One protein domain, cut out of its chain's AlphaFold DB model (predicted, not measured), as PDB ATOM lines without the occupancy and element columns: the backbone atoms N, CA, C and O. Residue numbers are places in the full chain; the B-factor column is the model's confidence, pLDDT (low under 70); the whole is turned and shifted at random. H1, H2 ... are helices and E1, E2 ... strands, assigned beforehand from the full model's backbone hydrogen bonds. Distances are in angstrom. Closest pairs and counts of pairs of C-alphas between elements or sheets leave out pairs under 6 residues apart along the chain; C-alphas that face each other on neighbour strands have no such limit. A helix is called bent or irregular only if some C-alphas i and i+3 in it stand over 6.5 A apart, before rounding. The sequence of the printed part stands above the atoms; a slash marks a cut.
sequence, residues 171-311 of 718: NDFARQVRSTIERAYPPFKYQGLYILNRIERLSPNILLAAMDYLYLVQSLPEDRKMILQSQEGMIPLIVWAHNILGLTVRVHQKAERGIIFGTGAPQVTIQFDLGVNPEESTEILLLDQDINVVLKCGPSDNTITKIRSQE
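AT A GLANCE: This is residues 171 to 311 of the 718 residues of an uncharacterized protein of Oidiodendron maius Zn (UniProt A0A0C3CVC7). One twisted sheet of six strands makes a wall, with H4 and H5 side by side over one face and no named helix on the other. H1 packs on H5 at a steep slant near the sheet's E3 edge, and the short H2 and H3 follow it off the sheet. The printed part has 141 residues with six named helices and six named strands, in the order H1 H2 H3 H4 E1 H5 E2 E3 E4 H6 E5 E6. The sheet's order is E3 E2 E4 E1 E5 E6, mixed, and the class is mixed, helices and strands. The whole is compact, with a radius of gyration of the C-alphas of 14.0 A and spans of 39 by 36 by 29 A.

HOW THE PARTS SIT: Start at E4, residues 268 to 272, and E1, residues 225 to 229: these are parallel, with N 228 and O 269 2.8 A apart, within hydrogen-bond range. E2, residues 249 to 253, is parallel to E4, with N 250 and O 268 at 2.8 A. E3, residues 259 to 261, forms a hairpin with E2, with N 261 and O 249 at 2.8 A. E5, residues 283 to 287, is antiparallel to E1, with N 285 and O 227 at 2.8 A, and forms a hairpin with E6, residues 293 to 297, with N 286 and O 295 at 2.9 A. H4, residues 204 to 219, runs along the strands over E1 and E5, at a height over the sheet of 8.6 A. H5, residues 234 to 244, is on the same face at 9.1 A, over E4 and only just over E2, with 3 C-alphas; E1, H5, E2 make a split strand-helix-strand unit, E4 between its strands, with a right-handed crossover. H1, residues 171 to 184, gives two layers with H4 and H5, helices on one face; its residues 173 to 178 alone touch H5, closest at the C-alphas of Ala 174 and Ile 235, 6.3 A, a steep tilt of 60 degrees. H2, residues 187 to 190, touches H1 only at the corner, the C-alphas of Glu 182 and Lys 189 closest at 5.3 A. H3, residues 192 to 200, touches H5 only at their ends, the C-alphas of Ile 199 and Met 234 closest at 5.0 A. H6, residues 278 to 281, is only just not on the sheet, with 4 pairs of C-alphas within 10 A. In H1 and H5 every O i to N i+4 pair is within hydrogen-bond range; H3 has 4 of 5 and H4 9 of 12, and H2 and H6 are too short for such a pair.

IN THESE COORDINATES: Find C-alpha 171 at (5.885, 29.597, 54.352); from there H1 runs 19.9 A. H4 is 23.1 A long, from (2.675, 21.561, 34.494), with a kink of 34 degrees near residue 212; it is only just irregular, C-alphas 211 and 214 being 6.8 A apart. H5 spans 14.4 A and E2 13.6 A; E6 ends at C-alpha 297, (-5.946, 22.576, 29.541).

THE WHOLE: The C-alphas of Gly 192 and Asp 290, the two farthest apart, stand 39.5 A from each other. Residues 298 to 311 hold no named element, and C-alpha 311 is 8.2 A from C-alpha 171. The printed part has no cut and no long link. Its mean pLDDT is 88.1; look for values under 70 at residues 190 to 194, 255 and 277 to 281.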
ATOM      1  N   ASN A 171       6.406  30.688  53.524       90.19
ATOM      2  CA  ASN A 171       5.885  29.597  54.352       90.19
ATOM      3  C   ASN A 171       4.678  30.015  55.212       90.19
ATOM      4  O   ASN A 171       3.792  29.203  55.457       90.19
ATOM      5  N   ASP A 172       4.595  31.276  55.644       92.12
ATOM      6  CA  ASP A 172       3.474  31.722  56.480       92.12
ATOM      7  C   ASP A 172       2.151  31.717  55.703       92.12
ATOM      8  O   ASP A 172       1.124  31.292  56.237       92.12
ATOM      9  N   PHE A 173       2.186  32.091  54.420       94.88
ATOM     10  CA  PHE A 173       1.027  32.016  53.527       94.88
ATOM     11  C   PHE A 173       0.634  30.562  53.250       94.88
ATOM     12  O   PHE A 173      -0.534  30.202  53.397       94.88
ATOM     13  N   ALA A 174       1.611  29.710  52.919       92.81
ATOM     14  CA  ALA A 174       1.374  28.286  52.682       92.81
ATOM     15  C   ALA A 174       0.742  27.605  53.908       92.81
ATOM     16  O   ALA A 174      -0.271  26.916  53.785       92.81
ATOM     17  N   ARG A 175       1.286  27.861  55.107       89.88
ATOM     18  CA  ARG A 175       0.792  27.311  56.376       89.88
ATOM     19  C   ARG A 175      -0.615  27.804  56.708       89.88
ATOM     20  O   ARG A 175      -1.437  27.019  57.172       89.88
ATOM     21  N   GLN A 176      -0.911  29.083  56.468       93.62
ATOM     22  CA  GLN A 176      -2.247  29.640  56.692       93.62
ATOM     23  C   GLN A 176      -3.293  28.977  55.787       93.62
ATOM     24  O   GLN A 176      -4.364  28.582  56.262       93.62
ATOM     25  N   VAL A 177      -2.978  28.829  54.497       94.88
ATOM     26  CA  VAL A 177      -3.847  28.144  53.532       94.88
ATOM     27  C   VAL A 177      -4.033  26.682  53.933       94.88
ATOM     28  O   VAL A 177      -5.173  26.236  54.062       94.88
ATOM     29  N   ARG A 178      -2.938  25.967  54.230       91.00
ATOM     30  CA  ARG A 178      -2.974  24.569  54.680       91.00
ATOM     31  C   ARG A 178      -3.863  24.390  55.908       91.00
ATOM     32  O   ARG A 178      -4.803  23.608  55.861       91.00
ATOM     33  N   SER A 179      -3.639  25.172  56.963       89.44
ATOM     34  CA  SER A 179      -4.423  25.085  58.203       89.44
ATOM     35  C   SER A 179      -5.918  25.333  57.972       89.44
ATOM     36  O   SER A 179      -6.767  24.731  58.631       89.44
ATOM     37  N   THR A 180      -6.258  26.207  57.021       93.06
ATOM     38  CA  THR A 180      -7.653  26.476  56.651       93.06
ATOM     39  C   THR A 180      -8.278  25.280  55.929       93.06
ATOM     40  O   THR A 180      -9.399  24.896  56.263       93.06
ATOM     41  N   ILE A 181      -7.549  24.660  54.993       90.94
ATOM     42  CA  ILE A 181      -7.981  23.445  54.284       90.94
ATOM     43  C   ILE A 181      -8.147  22.282  55.265       90.94
ATOM     44  O   ILE A 181      -9.210  21.673  55.297       90.94
ATOM     45  N   GLU A 182      -7.151  22.013  56.110       87.38
ATOM     46  CA  GLU A 182      -7.172  20.920  57.095       87.38
ATOM     47  C   GLU A 182      -8.327  21.051  58.096       87.38
ATOM     48  O   GLU A 182      -8.913  20.051  58.511       87.38
ATOM     49  N   ARG A 183      -8.676  22.284  58.488       87.56
ATOM     50  CA  ARG A 183      -9.811  22.543  59.386       87.56
ATOM     51  C   ARG A 183     -11.150  22.270  58.710       87.56
ATOM     52  O   ARG A 183     -12.065  21.781  59.363       87.56
ATOM     53  N   ALA A 184     -11.277  22.636  57.439       88.88
ATOM     54  CA  ALA A 184     -12.519  22.485  56.692       88.88
ATOM     55  C   ALA A 184     -12.739  21.057  56.184       88.88
ATOM     56  O   ALA A 184     -13.872  20.593  56.128       88.88
ATOM     57  N   TYR A 185     -11.650  20.367  55.857       86.50
ATOM     58  CA  TYR A 185     -11.649  19.037  55.270       86.50
ATOM     59  C   TYR A 185     -10.722  18.127  56.091       86.50
ATOM     60  O   TYR A 185      -9.560  17.920  55.724       86.50
ATOM     61  N   PRO A 186     -11.230  17.547  57.197       80.75
ATOM     62  CA  PRO A 186     -10.443  16.713  58.100       80.75
ATOM     63  C   PRO A 186      -9.659  15.563  57.448       80.75
ATOM     64  O   PRO A 186      -8.583  15.266  57.959       80.75
ATOM     65  N   PRO A 187     -10.092  14.923  56.337       80.00
ATOM     66  CA  PRO A 187      -9.278  13.896  55.681       80.00
ATOM     67  C   PRO A 187      -7.862  14.361  55.311       80.00
ATOM     68  O   PRO A 187      -6.920  13.592  55.479       80.00
ATOM     69  N   PHE A 188      -7.666  15.631  54.932       77.31
ATOM     70  CA  PHE A 188      -6.322  16.160  54.653       77.31
ATOM     71  C   PHE A 188      -5.420  16.215  55.888       77.31
ATOM     72  O   PHE A 188      -4.202  16.216  55.745       77.31
ATOM     73  N   LYS A 189      -6.001  16.224  57.093       72.81
ATOM     74  CA  LYS A 189      -5.253  16.182  58.352       72.81
ATOM     75  C   LYS A 189      -4.671  14.792  58.641       72.81
ATOM     76  O   LYS A 189      -3.631  14.710  59.280       72.81
ATOM     77  N   TYR A 190      -5.336  13.724  58.189       63.34
ATOM     78  CA  TYR A 190      -5.051  12.334  58.589       63.34
ATOM     79  C   TYR A 190      -4.524  11.439  57.457       63.34
ATOM     80  O   TYR A 190      -4.287  10.256  57.663       63.34
ATOM     81  N   GLN A 191      -4.389  11.944  56.229       62.38
ATOM     82  CA  GLN A 191      -4.002  11.117  55.073       62.38
ATOM     83  C   GLN A 191      -2.489  11.148  54.760       62.38
ATOM     84  O   GLN A 191      -2.062  10.800  53.655       62.38
ATOM     85  N   GLY A 192      -1.672  11.522  55.750       62.62
ATOM     86  CA  GLY A 192      -0.211  11.426  55.712       62.62
ATOM     87  C   GLY A 192       0.492  12.332  54.689       62.62
ATOM     88  O   GLY A 192      -0.107  13.171  54.012       62.62
ATOM     89  N   LEU A 193       1.812  12.148  54.566       64.62
ATOM     90  CA  LEU A 193       2.688  12.948  53.691       64.62
ATOM     91  C   LEU A 193       2.323  12.846  52.202       64.62
ATOM     92  O   LEU A 193       2.601  13.766  51.436       64.62
ATOM     93  N   TYR A 194       1.689  11.750  51.782       68.56
ATOM     94  CA  TYR A 194       1.360  11.510  50.378       68.56
ATOM     95  C   TYR A 194       0.348  12.518  49.825       68.56
ATOM     96  O   TYR A 194       0.543  13.065  48.739       68.56
ATOM     97  N   ILE A 195      -0.724  12.794  50.572       73.75
ATOM     98  CA  ILE A 195      -1.748  13.747  50.130       73.75
ATOM     99  C   ILE A 195      -1.271  15.184  50.311       73.75
ATOM    100  O   ILE A 195      -1.511  16.006  49.427       73.75
ATOM    101  N   LEU A 196      -0.524  15.469  51.383       76.31
ATOM    102  CA  LEU A 196       0.129  16.767  51.567       76.31
ATOM    103  C   LEU A 196       1.033  17.110  50.376       76.31
ATOM    104  O   LEU A 196       0.911  18.186  49.795       76.31
ATOM    105  N   ASN A 197       1.856  16.158  49.924       78.88
ATOM    106  CA  ASN A 197       2.709  16.355  48.754       78.88
ATOM    107  C   ASN A 197       1.884  16.708  47.503       78.88
ATOM    108  O   ASN A 197       2.244  17.633  46.779       78.88
ATOM    109  N   ARG A 198       0.739  16.043  47.285       83.19
ATOM    110  CA  ARG A 198      -0.154  16.320  46.145       83.19
ATOM    111  C   ARG A 198      -0.723  17.735  46.174       83.19
ATOM    112  O   ARG A 198      -0.603  18.446  45.180       83.19
ATOM    113  N   ILE A 199      -1.309  18.164  47.293       87.88
ATOM    114  CA  ILE A 199      -1.928  19.500  47.382       87.88
ATOM    115  C   ILE A 199      -0.901  20.641  47.327       87.88
ATOM    116  O   ILE A 199      -1.266  21.778  47.032       87.88
ATOM    117  N   GLU A 200       0.375  20.350  47.590       88.31
ATOM    118  CA  GLU A 200       1.490  21.306  47.534       88.31
ATOM    119  C   GLU A 200       2.199  21.343  46.187       88.31
ATOM    120  O   GLU A 200       2.874  22.321  45.876       88.31
ATOM    121  N   ARG A 201       2.055  20.291  45.385       88.00
ATOM    122  CA  ARG A 201       2.713  20.160  44.092       88.00
ATOM    123  C   ARG A 201       1.827  20.701  42.984       88.00
ATOM    124  O   ARG A 201       0.761  20.164  42.708       88.00
ATOM    125  N   LEU A 202       2.314  21.709  42.279       90.06
ATOM    126  CA  LEU A 202       1.686  22.207  41.067       90.06
ATOM    127  C   LEU A 202       1.984  21.275  39.874       90.06
ATOM    128  O   LEU A 202       3.108  20.808  39.694       90.06
ATOM    129  N   SER A 203       0.978  20.977  39.051       89.62
ATOM    130  CA  SER A 203       1.187  20.224  37.808       89.62
ATOM    131  C   SER A 203       1.588  21.170  36.667       89.62
ATOM    132  O   SER A 203       1.163  22.329  36.670       89.62
ATOM    133  N   PRO A 204       2.348  20.721  35.652       90.31
ATOM    134  CA  PRO A 204       2.675  21.561  34.494       90.31
ATOM    135  C   PRO A 204       1.442  22.114  33.767       90.31
ATOM    136  O   PRO A 204       1.470  23.238  33.284       90.31
ATOM    137  N   ASN A 205       0.324  21.384  33.762       90.50
ATOM    138  CA  ASN A 205      -0.927  21.870  33.171       90.50
ATOM    139  C   ASN A 205      -1.572  22.976  34.012       90.50
ATOM    140  O   ASN A 205      -2.074  23.952  33.458       90.50
ATOM    141  N   ILE A 206      -1.514  22.863  35.345       92.88
ATOM    142  CA  ILE A 206      -1.929  23.953  36.234       92.88
ATOM    143  C   ILE A 206      -1.014  25.164  36.029       92.88
ATOM    144  O   ILE A 206      -1.520  26.281  35.999       92.88
ATOM    145  N   LEU A 207       0.298  24.967  35.830       94.75
ATOM    146  CA  LEU A 207       1.242  26.055  35.542       94.75
ATOM    147  C   LEU A 207       0.888  26.770  34.243       94.75
ATOM    148  O   LEU A 207       0.717  27.986  34.246       94.75
ATOM    149  N   LEU A 208       0.734  26.001  33.162       93.19
ATOM    150  CA  LEU A 208       0.381  26.497  31.838       93.19
ATOM    151  C   LEU A 208      -0.909  27.318  31.886       93.19
ATOM    152  O   LEU A 208      -0.936  28.450  31.412       93.19
ATOM    153  N   ALA A 209      -1.956  26.781  32.519       93.25
ATOM    154  CA  ALA A 209      -3.215  27.494  32.673       93.25
ATOM    155  C   ALA A 209      -3.058  28.743  33.556       93.25
ATOM    156  O   ALA A 209      -3.532  29.817  33.193       93.25
ATOM    157  N   ALA A 210      -2.367  28.648  34.697       94.88
ATOM    158  CA  ALA A 210      -2.184  29.765  35.623       94.88
ATOM    159  C   ALA A 210      -1.405  30.941  35.004       94.88
ATOM    160  O   ALA A 210      -1.694  32.092  35.331       94.88
ATOM    161  N   MET A 211      -0.479  30.668  34.078       94.12
ATOM    162  CA  MET A 211       0.296  31.677  33.344       94.12
ATOM    163  C   MET A 211      -0.546  32.582  32.431       94.12
ATOM    164  O   MET A 211      -0.052  33.627  32.017       94.12
ATOM    165  N   ASP A 212      -1.796  32.231  32.117       91.75
ATOM    166  CA  ASP A 212      -2.670  33.073  31.291       91.75
ATOM    167  C   ASP A 212      -4.066  33.268  31.917       91.75
ATOM    168  O   ASP A 212      -4.572  34.392  31.971       91.75
ATOM    169  N   TYR A 213      -4.688  32.210  32.448       95.12
ATOM    170  CA  TYR A 213      -6.084  32.223  32.902       95.12
ATOM    171  C   TYR A 213      -6.273  33.119  34.123       95.12
ATOM    172  O   TYR A 213      -7.247  33.867  34.173       95.12
ATOM    173  N   LEU A 214      -5.338  33.103  35.083       96.38
ATOM    174  CA  LEU A 214      -5.437  33.947  36.278       96.38
ATOM    175  C   LEU A 214      -5.470  35.433  35.915       96.38
ATOM    176  O   LEU A 214      -6.237  36.193  36.502       96.38
ATOM    177  N   TYR A 215      -4.688  35.846  34.919       94.69
ATOM    178  CA  TYR A 215      -4.636  37.242  34.487       94.69
ATOM    179  C   TYR A 215      -5.872  37.642  33.679       94.69
ATOM    180  O   TYR A 215      -6.350  38.763  33.835       94.69
ATOM    181  N   LEU A 216      -6.425  36.731  32.869       94.25
ATOM    182  CA  LEU A 216      -7.693  36.946  32.163       94.25
ATOM    183  C   LEU A 216      -8.873  37.064  33.135       94.25
ATOM    184  O   LEU A 216      -9.711  37.948  32.991       94.25
ATOM    185  N   VAL A 217      -8.914  36.212  34.158       96.19
ATOM    186  CA  VAL A 217      -9.913  36.290  35.232       96.19
ATOM    187  C   VAL A 217      -9.742  37.576  36.046       96.19
ATOM    188  O   VAL A 217     -10.722  38.207  36.425       96.19
ATOM    189  N   GLN A 218      -8.506  38.018  36.287       96.00
ATOM    190  CA  GLN A 218      -8.252  39.267  37.004       96.00
ATOM    191  C   GLN A 218      -8.582  40.523  36.178       96.00
ATOM    192  O   GLN A 218      -8.906  41.569  36.748       96.00
ATOM    193  N   SER A 219      -8.452  40.478  34.850       94.88
ATOM    194  CA  SER A 219      -8.781  41.611  33.980       94.88
ATOM    195  C   SER A 219     -10.279  41.710  33.695       94.88
ATOM    196  O   SER A 219     -10.787  42.828  33.619       94.88
ATOM    197  N   LEU A 220     -10.976  40.572  33.614       94.25
ATOM    198  CA  LEU A 220     -12.406  40.462  33.311       94.25
ATOM    199  C   LEU A 220     -13.143  39.632  34.384       94.25
ATOM    200  O   LEU A 220     -13.649  38.547  34.094       94.25
ATOM    201  N   PRO A 221     -13.210  40.115  35.638       91.19
ATOM    202  CA  PRO A 221     -13.691  39.328  36.778       91.19
ATOM    203  C   PRO A 221     -15.179  38.957  36.721       91.19
ATOM    204  O   PRO A 221     -15.593  38.018  37.401       91.19
ATOM    205  N   GLU A 222     -15.976  39.689  35.942       90.56
ATOM    206  CA  GLU A 222     -17.406  39.425  35.744       90.56
ATOM    207  C   GLU A 222     -17.660  38.462  34.574       90.56
ATOM    208  O   GLU A 222     -18.617  37.690  34.620       90.56
ATOM    209  N   ASP A 223     -16.766  38.452  33.578       92.88
ATOM    210  CA  ASP A 223     -16.948  37.722  32.317       92.88
ATOM    211  C   ASP A 223     -16.153  36.420  32.243       92.88
ATOM    212  O   ASP A 223     -16.306  35.655  31.284       92.88
ATOM    213  N   ARG A 224     -15.226  36.200  33.179       94.81
ATOM    214  CA  ARG A 224     -14.294  35.074  33.148       94.81
ATOM    215  C   ARG A 224     -14.198  34.387  34.497       94.81
ATOM    216  O   ARG A 224     -14.040  35.025  35.533       94.81
ATOM    217  N   LYS A 225     -14.233  33.055  34.467       95.94
ATOM    218  CA  LYS A 225     -14.030  32.200  35.643       95.94
ATOM    219  C   LYS A 225     -13.066  31.075  35.319       95.94
ATOM    220  O   LYS A 225     -13.084  30.540  34.217       95.94
ATOM    221  N   MET A 226     -12.253  30.692  36.292       96.56
ATOM    222  CA  MET A 226     -11.370  29.533  36.189       96.56
ATOM    223  C   MET A 226     -11.926  28.399  37.048       96.56
ATOM    224  O   MET A 226     -12.200  28.602  38.232       96.56
ATOM    225  N   ILE A 227     -12.067  27.205  36.475       95.38
ATOM    226  CA  ILE A 227     -12.394  25.984  37.219       95.38
ATOM    227  C   ILE A 227     -11.237  25.001  37.081       95.38
ATOM    228  O   ILE A 227     -10.829  24.670  35.972       95.38
ATOM    229  N   LEU A 228     -10.727  24.530  38.214       93.81
ATOM    230  CA  LEU A 228      -9.749  23.456  38.317       93.81
ATOM    231  C   LEU A 228     -10.437  22.225  38.904       93.81
ATOM    232  O   LEU A 228     -10.952  22.289  40.018       93.81
ATOM    233  N   GLN A 229     -10.400  21.107  38.188       90.94
ATOM    234  CA  GLN A 229     -10.807  19.802  38.701       90.94
ATOM    235  C   GLN A 229      -9.559  18.994  39.057       90.94
ATOM    236  O   GLN A 229      -9.061  18.223  38.247       90.94
ATOM    237  N   SER A 230      -8.992  19.222  40.242       87.38
ATOM    238  CA  SER A 230      -7.813  18.489  40.709       87.38
ATOM    239  C   SER A 230      -7.612  18.642  42.213       87.38
ATOM    240  O   SER A 230      -8.033  19.625  42.823       87.38
ATOM    241  N   GLN A 231      -6.926  17.665  42.806       82.69
ATOM    242  CA  GLN A 231      -6.323  17.807  44.133       82.69
ATOM    243  C   GLN A 231      -4.932  18.452  44.060       82.69
ATOM    244  O   GLN A 231      -4.453  18.966  45.067       82.69
ATOM    245  N   GLU A 232      -4.263  18.387  42.904       88.62
ATOM    246  CA  GLU A 232      -2.887  18.858  42.772       88.62
ATOM    247  C   GLU A 232      -2.814  20.385  42.847       88.62
ATOM    248  O   GLU A 232      -3.665  21.101  42.319       88.62
ATOM    249  N   GLY A 233      -1.777  20.891  43.512       89.12
ATOM    250  CA  GLY A 233      -1.408  22.304  43.469       89.12
ATOM    251  C   GLY A 233      -2.394  23.250  44.150       89.12
ATOM    252  O   GLY A 233      -2.332  24.456  43.918       89.12
ATOM    253  N   MET A 234      -3.291  22.736  44.992       92.69
ATOM    254  CA  MET A 234      -4.292  23.535  45.695       92.69
ATOM    255  C   MET A 234      -3.654  24.655  46.530       92.69
ATOM    256  O   MET A 234      -4.058  25.810  46.410       92.69
ATOM    257  N   ILE A 235      -2.633  24.344  47.332       94.50
ATOM    258  CA  ILE A 235      -1.936  25.330  48.171       94.50
ATOM    259  C   ILE A 235      -1.230  26.399  47.323       94.50
ATOM    260  O   ILE A 235      -1.551  27.579  47.509       94.50
ATOM    261  N   PRO A 236      -0.314  26.058  46.390       95.44
ATOM    262  CA  PRO A 236       0.359  27.073  45.587       95.44
ATOM    263  C   PRO A 236      -0.622  27.903  44.753       95.44
ATOM    264  O   PRO A 236      -0.441  29.114  44.648       95.44
ATOM    265  N   LEU A 237      -1.694  27.302  44.220       96.19
ATOM    266  CA  LEU A 237      -2.687  28.034  43.435       96.19
ATOM    267  C   LEU A 237      -3.512  29.003  44.289       96.19
ATOM    268  O   LEU A 237      -3.781  30.111  43.836       96.19
ATOM    269  N   ILE A 238      -3.890  28.638  45.520       97.50
ATOM    270  CA  ILE A 238      -4.583  29.569  46.425       97.50
ATOM    271  C   ILE A 238      -3.654  30.719  46.803       97.50
ATOM    272  O   ILE A 238      -4.067  31.871  46.706       97.50
ATOM    273  N   VAL A 239      -2.399  30.449  47.178       97.62
ATOM    274  CA  VAL A 239      -1.452  31.530  47.507       97.62
ATOM    275  C   VAL A 239      -1.265  32.465  46.309       97.62
ATOM    276  O   VAL A 239      -1.297  33.686  46.459       97.62
ATOM    277  N   TRP A 240      -1.157  31.911  45.104       97.69
ATOM    278  CA  TRP A 240      -1.003  32.698  43.889       97.69
ATOM    279  C   TRP A 240      -2.265  33.500  43.534       97.69
ATOM    280  O   TRP A 240      -2.217  34.726  43.424       97.69
ATOM    281  N   ALA A 241      -3.418  32.850  43.400       97.88
ATOM    282  CA  ALA A 241      -4.653  33.507  42.991       97.88
ATOM    283  C   ALA A 241      -5.188  34.456  44.074       97.88
ATOM    284  O   ALA A 241      -5.523  35.602  43.779       97.88
ATOM    285  N   HIS A 242      -5.245  34.011  45.329       97.88
ATOM    286  CA  HIS A 242      -5.829  34.785  46.417       97.88
ATOM    287  C   HIS A 242      -4.838  35.771  47.035       97.88
ATOM    288  O   HIS A 242      -5.088  36.975  47.031       97.88
ATOM    289  N   ASN A 243      -3.711  35.293  47.570       97.88
ATOM    290  CA  ASN A 243      -2.820  36.162  48.341       97.88
ATOM    291  C   ASN A 243      -2.011  37.110  47.449       97.88
ATOM    292  O   ASN A 243      -1.810  38.261  47.833       97.88
ATOM    293  N   ILE A 244      -1.565  36.652  46.272       98.19
ATOM    294  CA  ILE A 244      -0.785  37.483  45.344       98.19
ATOM    295  C   ILE A 244      -1.691  38.324  44.444       98.19
ATOM    296  O   ILE A 244      -1.488  39.533  44.365       98.19
ATOM    297  N   LEU A 245      -2.680  37.720  43.780       97.81
ATOM    298  CA  LEU A 245      -3.514  38.401  42.776       97.81
ATOM    299  C   LEU A 245      -4.846  38.953  43.319       97.81
ATOM    300  O   LEU A 245      -5.556  39.650  42.594       97.81
ATOM    301  N   GLY A 246      -5.196  38.686  44.578       97.25
ATOM    302  CA  GLY A 246      -6.408  39.233  45.199       97.25
ATOM    303  C   GLY A 246      -7.712  38.651  44.654       97.25
ATOM    304  O   GLY A 246      -8.765  39.259  44.828       97.25
ATOM    305  N   LEU A 247      -7.657  37.501  43.978       97.56
ATOM    306  CA  LEU A 247      -8.837  36.821  43.459       97.56
ATOM    307  C   LEU A 247      -9.576  36.082  44.581       97.56
ATOM    308  O   LEU A 247      -8.979  35.617  45.557       97.56
ATOM    309  N   THR A 248     -10.888  35.931  44.419       97.94
ATOM    310  CA  THR A 248     -11.700  35.099  45.306       97.94
ATOM    311  C   THR A 248     -11.649  33.649  44.837       97.94
ATOM    312  O   THR A 248     -12.095  33.328  43.731       97.94
ATOM    313  N   VAL A 249     -11.124  32.768  45.691       97.94
ATOM    314  CA  VAL A 249     -10.950  31.340  45.405       97.94
ATOM    315  C   VAL A 249     -11.937  30.528  46.233       97.94
ATOM    316  O   VAL A 249     -11.957  30.628  47.457       97.94
ATOM    317  N   ARG A 250     -12.744  29.689  45.585       96.75
ATOM    318  CA  ARG A 250     -13.593  28.702  46.259       96.75
ATOM    319  C   ARG A 250     -12.965  27.323  46.140       96.75
ATOM    320  O   ARG A 250     -12.611  26.910  45.045       96.75
ATOM    321  N   VAL A 251     -12.903  26.589  47.242       95.56
ATOM    322  CA  VAL A 251     -12.405  25.210  47.274       95.56
ATOM    323  C   VAL A 251     -13.507  24.312  47.804       95.56
ATOM    324  O   VAL A 251     -14.022  24.574  48.893       95.56
ATOM    325  N   HIS A 252     -13.890  23.277  47.060       93.81
ATOM    326  CA  HIS A 252     -14.926  22.348  47.507       93.81
ATOM    327  C   HIS A 252     -14.730  20.914  47.030       93.81
ATOM    328  O   HIS A 252     -14.310  20.663  45.899       93.81
ATOM    329  N   GLN A 253     -15.115  19.976  47.892       88.25
ATOM    330  CA  GLN A 253     -15.350  18.600  47.487       88.25
ATOM    331  C   GLN A 253     -16.658  18.534  46.681       88.25
ATOM    332  O   GLN A 253     -17.565  19.361  46.851       88.25
ATOM    333  N   LYS A 254     -16.752  17.601  45.730       78.69
ATOM    334  CA  LYS A 254     -17.944  17.439  44.880       78.69
ATOM    335  C   LYS A 254     -19.214  17.337  45.750       78.69
ATOM    336  O   LYS A 254     -19.270  16.514  46.651       78.69
ATOM    337  N   ALA A 255     -20.217  18.175  45.460       68.88
ATOM    338  CA  ALA A 255     -21.503  18.290  46.172       68.88
ATOM    339  C   ALA A 255     -21.502  18.916  47.592       68.88
ATOM    340  O   ALA A 255     -22.573  19.036  48.186       68.88
ATOM    341  N   GLU A 256     -20.369  19.403  48.115       79.31
ATOM    342  CA  GLU A 256     -20.299  20.028  49.450       79.31
ATOM    343  C   GLU A 256     -20.269  21.569  49.427       79.31
ATOM    344  O   GLU A 256     -19.951  22.220  48.420       79.31
ATOM    345  N   ARG A 257     -20.599  22.189  50.574       82.06
ATOM    346  CA  ARG A 257     -20.367  23.628  50.782       82.06
ATOM    347  C   ARG A 257     -18.860  23.866  50.866       82.06
ATOM    348  O   ARG A 257     -18.194  23.311  51.727       82.06
ATOM    349  N   GLY A 258     -18.350  24.698  49.963       88.19
ATOM    350  CA  GLY A 258     -16.925  25.007  49.880       88.19
ATOM    351  C   GLY A 258     -16.449  26.021  50.909       88.19
ATOM    352  O   GLY A 258     -17.240  26.810  51.424       88.19
ATOM    353  N   ILE A 259     -15.135  26.067  51.109       95.19
ATOM    354  CA  ILE A 259     -14.461  27.205  51.735       95.19
ATOM    355  C   ILE A 259     -14.179  28.282  50.694       95.19
ATOM    356  O   ILE A 259     -13.984  27.985  49.513       95.19
ATOM    357  N   ILE A 260     -14.167  29.535  51.138       96.25
ATOM    358  CA  ILE A 260     -13.912  30.699  50.291       96.25
ATOM    359  C   ILE A 260     -12.728  31.468  50.870       96.25
ATOM    360  O   ILE A 260     -12.723  31.819  52.049       96.25
ATOM    361  N   PHE A 261     -11.745  31.742  50.020       96.94
ATOM    362  CA  PHE A 261     -10.633  32.644  50.275       96.94
ATOM    363  C   PHE A 261     -10.895  33.949  49.522       96.94
ATOM    364  O   PHE A 261     -10.899  33.956  48.293       96.94
ATOM    365  N   GLY A 262     -11.137  35.043  50.245       93.94
ATOM    366  CA  GLY A 262     -11.456  36.355  49.673       93.94
ATOM    367  C   GLY A 262     -12.879  36.824  49.960       93.94
ATOM    368  O   GLY A 262     -13.615  36.216  50.737       93.94
ATOM    369  N   THR A 263     -13.245  37.946  49.348       89.94
ATOM    370  CA  THR A 263     -14.537  38.612  49.534       89.94
ATOM    371  C   THR A 263     -15.217  38.779  48.180       89.94
ATOM    372  O   THR A 263     -14.692  39.481  47.320       89.94
ATOM    373  N   GLY A 264     -16.392  38.177  48.000       91.25
ATOM    374  CA  GLY A 264     -17.197  38.330  46.785       91.25
ATOM    375  C   GLY A 264     -17.519  37.011  46.088       91.25
ATOM    376  O   GLY A 264     -17.482  35.938  46.693       91.25
ATOM    377  N   ALA A 265     -17.892  37.110  44.811       92.81
ATOM    378  CA  ALA A 265     -18.200  35.950  43.986       92.81
ATOM    379  C   ALA A 265     -16.909  35.181  43.633       92.81
ATOM    380  O   ALA A 265     -15.917  35.812  43.263       92.81
ATOM    381  N   PRO A 266     -16.900  33.837  43.711       94.56
ATOM    382  CA  PRO A 266     -15.741  33.043  43.321       94.56
ATOM    383  C   PRO A 266     -15.358  33.255  41.856       94.56
ATOM    384  O   PRO A 266     -16.170  33.050  40.951       94.56
ATOM    385  N   GLN A 267     -14.100  33.623  41.649       96.69
ATOM    386  CA  GLN A 267     -13.482  33.829  40.339       96.69
ATOM    387  C   GLN A 267     -12.660  32.606  39.925       96.69
ATOM    388  O   GLN A 267     -12.614  32.235  38.753       96.69
ATOM    389  N   VAL A 268     -12.052  31.946  40.912       97.19
ATOM    390  CA  VAL A 268     -11.350  30.674  40.755       97.19
ATOM    391  C   VAL A 268     -12.063  29.633  41.610       97.19
ATOM    392  O   VAL A 268     -12.326  29.869  42.788       97.19
ATOM    393  N   THR A 269     -12.394  28.482  41.035       96.44
ATOM    394  CA  THR A 269     -13.011  27.363  41.754       96.44
ATOM    395  C   THR A 269     -12.132  26.129  41.638       96.44
ATOM    396  O   THR A 269     -11.867  25.663  40.537       96.44
ATOM    397  N   ILE A 270     -11.691  25.595  42.774       95.38
ATOM    398  CA  ILE A 270     -10.946  24.342  42.876       95.38
ATOM    399  C   ILE A 270     -11.911  23.271  43.374       95.38
ATOM    400  O   ILE A 270     -12.350  23.290  44.527       95.38
ATOM    401  N   GLN A 271     -12.249  22.348  42.487       93.31
ATOM    402  CA  GLN A 271     -13.046  21.176  42.788       93.31
ATOM    403  C   GLN A 271     -12.124  19.964  42.899       93.31
ATOM    404  O   GLN A 271     -11.363  19.669  41.981       93.31
ATOM    405  N   PHE A 272     -12.225  19.233  44.004       89.50
ATOM    406  CA  PHE A 272     -11.432  18.029  44.221       89.50
ATOM    407  C   PHE A 272     -12.314  16.836  44.605       89.50
ATOM    408  O   PHE A 272     -13.427  16.991  45.114       89.50
ATOM    409  N   ASP A 273     -11.811  15.634  44.335       85.31
ATOM    410  CA  ASP A 273     -12.468  14.372  44.673       85.31
ATOM    411  C   ASP A 273     -11.427  13.386  45.199       85.31
ATOM    412  O   ASP A 273     -10.545  12.984  44.444       85.31
ATOM    413  N   LEU A 274     -11.523  13.014  46.482       77.62
ATOM    414  CA  LEU A 274     -10.584  12.116  47.170       77.62
ATOM    415  C   LEU A 274     -10.516  10.704  46.557       77.62
ATOM    416  O   LEU A 274      -9.519  10.017  46.762       77.62
ATOM    417  N   GLY A 275     -11.536  10.283  45.799       74.06
ATOM    418  CA  GLY A 275     -11.624   8.941  45.216       74.06
ATOM    419  C   GLY A 275     -11.058   8.791  43.801       74.06
ATOM    420  O   GLY A 275     -10.988   7.670  43.304       74.06
ATOM    421  N   VAL A 276     -10.664   9.882  43.135       72.25
ATOM    422  CA  VAL A 276     -10.246   9.858  41.721       72.25
ATOM    423  C   VAL A 276      -8.729   9.988  41.597       72.25
ATOM    424  O   VAL A 276      -8.100  10.758  42.322       72.25
ATOM    425  N   ASN A 277      -8.130   9.246  40.657       69.25
ATOM    426  CA  ASN A 277      -6.718   9.407  40.321       69.25
ATOM    427  C   ASN A 277      -6.487  10.797  39.682       69.25
ATOM    428  O   ASN A 277      -7.015  11.061  38.595       69.25
ATOM    429  N   PRO A 278      -5.720  11.704  40.318       64.38
ATOM    430  CA  PRO A 278      -5.546  13.068  39.820       64.38
ATOM    431  C   PRO A 278      -4.782  13.141  38.489       64.38
ATOM    432  O   PRO A 278      -5.016  14.068  37.712       64.38
ATOM    433  N   GLU A 279      -3.917  12.164  38.194       64.38
ATOM    434  CA  GLU A 279      -3.119  12.142  36.955       64.38
ATOM    435  C   GLU A 279      -3.988  11.927  35.701       64.38
ATOM    436  O   GLU A 279      -3.637  12.386  34.617       64.38
ATOM    437  N   GLU A 280      -5.158  11.302  35.853       64.50
ATOM    438  CA  GLU A 280      -6.087  10.998  34.753       64.50
ATOM    439  C   GLU A 280      -7.236  12.012  34.633       64.50
ATOM    440  O   GLU A 280      -7.973  11.995  33.650       64.50
ATOM    441  N   SER A 281      -7.405  12.895  35.623       66.62
ATOM    442  CA  SER A 281      -8.607  13.730  35.771       66.62
ATOM    443  C   SER A 281      -8.345  15.231  35.894       66.62
ATOM    444  O   SER A 281      -9.304  15.995  35.981       66.62
ATOM    445  N   THR A 282      -7.080  15.675  35.880       78.62
ATOM    446  CA  THR A 282      -6.761  17.107  36.004       78.62
ATOM    447  C   THR A 282      -7.201  17.876  34.760       78.62
ATOM    448  O   THR A 282      -6.508  17.895  33.746       78.62
ATOM    449  N   GLU A 283      -8.345  18.544  34.863       87.88
ATOM    450  CA  GLU A 283      -8.888  19.429  33.837       87.88
ATOM    451  C   GLU A 283      -8.944  20.863  34.370       87.88
ATOM    452  O   GLU A 283      -9.441  21.118  35.473       87.88
ATOM    453  N   ILE A 284      -8.426  21.809  33.584       92.25
ATOM    454  CA  ILE A 284      -8.515  23.237  33.875       92.25
ATOM    455  C   ILE A 284      -9.318  23.916  32.775       92.25
ATOM    456  O   ILE A 284      -8.980  23.812  31.597       92.25
ATOM    457  N   LEU A 285     -10.366  24.632  33.166       94.38
ATOM    458  CA  LEU A 285     -11.286  25.312  32.265       94.38
ATOM    459  C   LEU A 285     -11.258  26.814  32.527       94.38
ATOM    460  O   LEU A 285     -11.392  27.255  33.672       94.38
ATOM    461  N   LEU A 286     -11.141  27.594  31.458       94.81
ATOM    462  CA  LEU A 286     -11.502  29.004  31.450       94.81
ATOM    463  C   LEU A 286     -12.910  29.125  30.879       94.81
ATOM    464  O   LEU A 286     -13.161  28.691  29.755       94.81
ATOM    465  N   LEU A 287     -13.810  29.722  31.645       95.00
ATOM    466  CA  LEU A 287     -15.215  29.879  31.299       95.00
ATOM    467  C   LEU A 287     -15.556  31.336  31.016       95.00
ATOM    468  O   LEU A 287     -14.922  32.233  31.579       95.00
ATOM    469  N   ASP A 288     -16.572  31.558  30.187       92.88
ATOM    470  CA  ASP A 288     -17.206  32.863  30.029       92.88
ATOM    471  C   ASP A 288     -18.301  33.125  31.086       92.88
ATOM    472  O   ASP A 288     -18.490  32.350  32.032       92.88
ATOM    473  N   GLN A 289     -19.011  34.248  30.944       89.94
ATOM    474  CA  GLN A 289     -20.098  34.649  31.840       89.94
ATOM    475  C   GLN A 289     -21.269  33.649  31.828       89.94
ATOM    476  O   GLN A 289     -21.904  33.438  32.865       89.94
ATOM    477  N   ASP A 290     -21.482  32.990  30.689       92.19
ATOM    478  CA  ASP A 290     -22.533  32.006  30.430       92.19
ATOM    479  C   ASP A 290     -22.091  30.563  30.745       92.19
ATOM    480  O   ASP A 290     -22.832  29.616  30.482       92.19
ATOM    481  N   ILE A 291     -20.910  30.380  31.358       91.00
ATOM    482  CA  ILE A 291     -20.338  29.077  31.744       91.00
ATOM    483  C   ILE A 291     -19.923  28.222  30.525       91.00
ATOM    484  O   ILE A 291     -19.646  27.028  30.656       91.00
ATOM    485  N   ASN A 292     -19.773  28.820  29.341       92.62
ATOM    486  CA  ASN A 292     -19.197  28.132  28.189       92.62
ATOM    487  C   ASN A 292     -17.675  28.059  28.309       92.62
ATOM    488  O   ASN A 292     -17.016  29.000  28.753       92.62
ATOM    489  N   VAL A 293     -17.102  26.938  27.870       93.06
ATOM    490  CA  VAL A 293     -15.650  26.736  27.859       93.06
ATOM    491  C   VAL A 293     -15.019  27.585  26.758       93.06
ATOM    492  O   VAL A 293     -15.273  27.370  25.577       93.06
ATOM    493  N   VAL A 294     -14.164  28.526  27.160       90.31
ATOM    494  CA  VAL A 294     -13.376  29.389  26.270       90.31
ATOM    495  C   VAL A 294     -12.030  28.744  25.963       90.31
ATOM    496  O   VAL A 294     -11.630  28.660  24.806       90.31
ATOM    497  N   LEU A 295     -11.330  28.288  27.004       88.69
ATOM    498  CA  LEU A 295     -10.061  27.572  26.895       88.69
ATOM    499  C   LEU A 295     -10.069  26.377  27.845       88.69
ATOM    500  O   LEU A 295     -10.724  26.397  28.890       88.69
ATOM    501  N   LYS A 296      -9.321  25.344  27.472       90.88
ATOM    502  CA  LYS A 296      -9.170  24.119  28.248       90.88
ATOM    503  C   LYS A 296      -7.712  23.683  28.228       90.88
ATOM    504  O   LYS A 296      -7.107  23.657  27.159       90.88
ATOM    505  N   CYS A 297      -7.202  23.299  29.394       88.25
ATOM    506  CA  CYS A 297      -5.946  22.576  29.541       88.25
ATOM    507  C   CYS A 297      -6.219  21.209  30.176       88.25
ATOM    508  O   CYS A 297      -6.893  21.115  31.206       88.25
ATOM    509  N   GLY A 298      -5.707  20.152  29.556       83.88
ATOM    510  CA  GLY A 298      -5.845  18.767  29.992       83.88
ATOM    511  C   GLY A 298      -4.499  18.076  30.239       83.88
ATOM    512  O   GLY A 298      -3.440  18.634  29.952       83.88
ATOM    513  N   PRO A 299      -4.519  16.831  30.747       74.81
ATOM    514  CA  PRO A 299      -3.315  16.090  31.121       74.81
ATOM    515  C   PRO A 299      -2.354  15.846  29.946       74.81
ATOM    516  O   PRO A 299      -1.148  15.781  30.157       74.81
ATOM    517  N   SER A 300      -2.873  15.769  28.717       77.50
ATOM    518  CA  SER A 300      -2.111  15.531  27.482       77.50
ATOM    519  C   SER A 300      -1.331  16.737  26.955       77.50
ATOM    520  O   SER A 300      -0.563  16.582  26.005       77.50
ATOM    521  N   ASP A 301      -1.534  17.932  27.513       79.88
ATOM    522  CA  ASP A 301      -0.985  19.157  26.924       79.88
ATOM    523  C   ASP A 301       0.500  19.360  27.239       79.88
ATOM    524  O   ASP A 301       1.184  20.066  26.503       79.88
ATOM    525  N   ASN A 302       1.029  18.705  28.275       79.00
ATOM    526  CA  ASN A 302       2.439  18.770  28.649       79.00
ATOM    527  C   ASN A 302       3.109  17.396  28.616       79.00
ATOM    528  O   ASN A 302       2.541  16.390  29.033       79.00
ATOM    529  N   THR A 303       4.362  17.374  28.154       77.81
ATOM    530  CA  THR A 303       5.211  16.170  28.181       77.81
ATOM    531  C   THR A 303       5.830  15.930  29.558       77.81
ATOM    532  O   THR A 303       6.064  14.788  29.956       77.81
ATOM    533  N   ILE A 304       6.070  17.007  30.308       79.12
ATOM    534  CA  ILE A 304       6.495  16.945  31.703       79.12
ATOM    535  C   ILE A 304       5.281  16.555  32.536       79.12
ATOM    536  O   ILE A 304       4.235  17.197  32.480       79.12
ATOM    537  N   THR A 305       5.428  15.499  33.326       70.81
ATOM    538  CA  THR A 305       4.317  14.943  34.103       70.81
ATOM    539  C   THR A 305       4.253  15.507  35.517       70.81
ATOM    540  O   THR A 305       3.186  15.499  36.129       70.81
ATOM    541  N   LYS A 306       5.378  15.987  36.071       81.00
ATOM    542  CA  LYS A 306       5.496  16.342  37.494       81.00
ATOM    543  C   LYS A 306       6.437  17.532  37.696       81.00
ATOM    544  O   LYS A 306       7.485  17.591  37.064       81.00
ATOM    545  N   ILE A 307       6.054  18.437  38.599       89.56
ATOM    546  CA  ILE A 307       6.937  19.432  39.221       89.56
ATOM    547  C   ILE A 307       6.957  19.095  40.705       89.56
ATOM    548  O   ILE A 307       5.938  19.240  41.370       89.56
ATOM    549  N   ARG A 308       8.057  18.592  41.251       88.88
ATOM    550  CA  ARG A 308       8.125  18.247  42.674       88.88
ATOM    551  C   ARG A 308       7.867  19.479  43.533       88.88
ATOM    552  O   ARG A 308       8.479  20.532  43.333       88.88
ATOM    553  N   SER A 309       6.979  19.324  44.512       88.62
ATOM    554  CA  SER A 309       6.900  20.264  45.619       88.62
ATOM    555  C   SER A 309       8.198  20.189  46.416       88.62
ATOM    556  O   SER A 309       8.817  19.133  46.567       88.62
ATOM    557  N   GLN A 310       8.626  21.342  46.899       88.25
ATOM    558  CA  GLN A 310       9.783  21.477  47.758       88.25
ATOM    559  C   GLN A 310       9.366  22.345  48.932       88.25
ATOM    560  O   GLN A 310       9.601  23.550  48.959       88.25
ATOM    561  N   GLU A 311       8.699  21.727  49.898       87.25
ATOM    562  CA  GLU A 311       8.319  22.437  51.105       87.25
ATOM    563  C   GLU A 311       9.574  22.896  51.855       87.25
ATOM    564  O   GLU A 311      10.534  22.138  52.015       87.25
TER     565      GLU A 311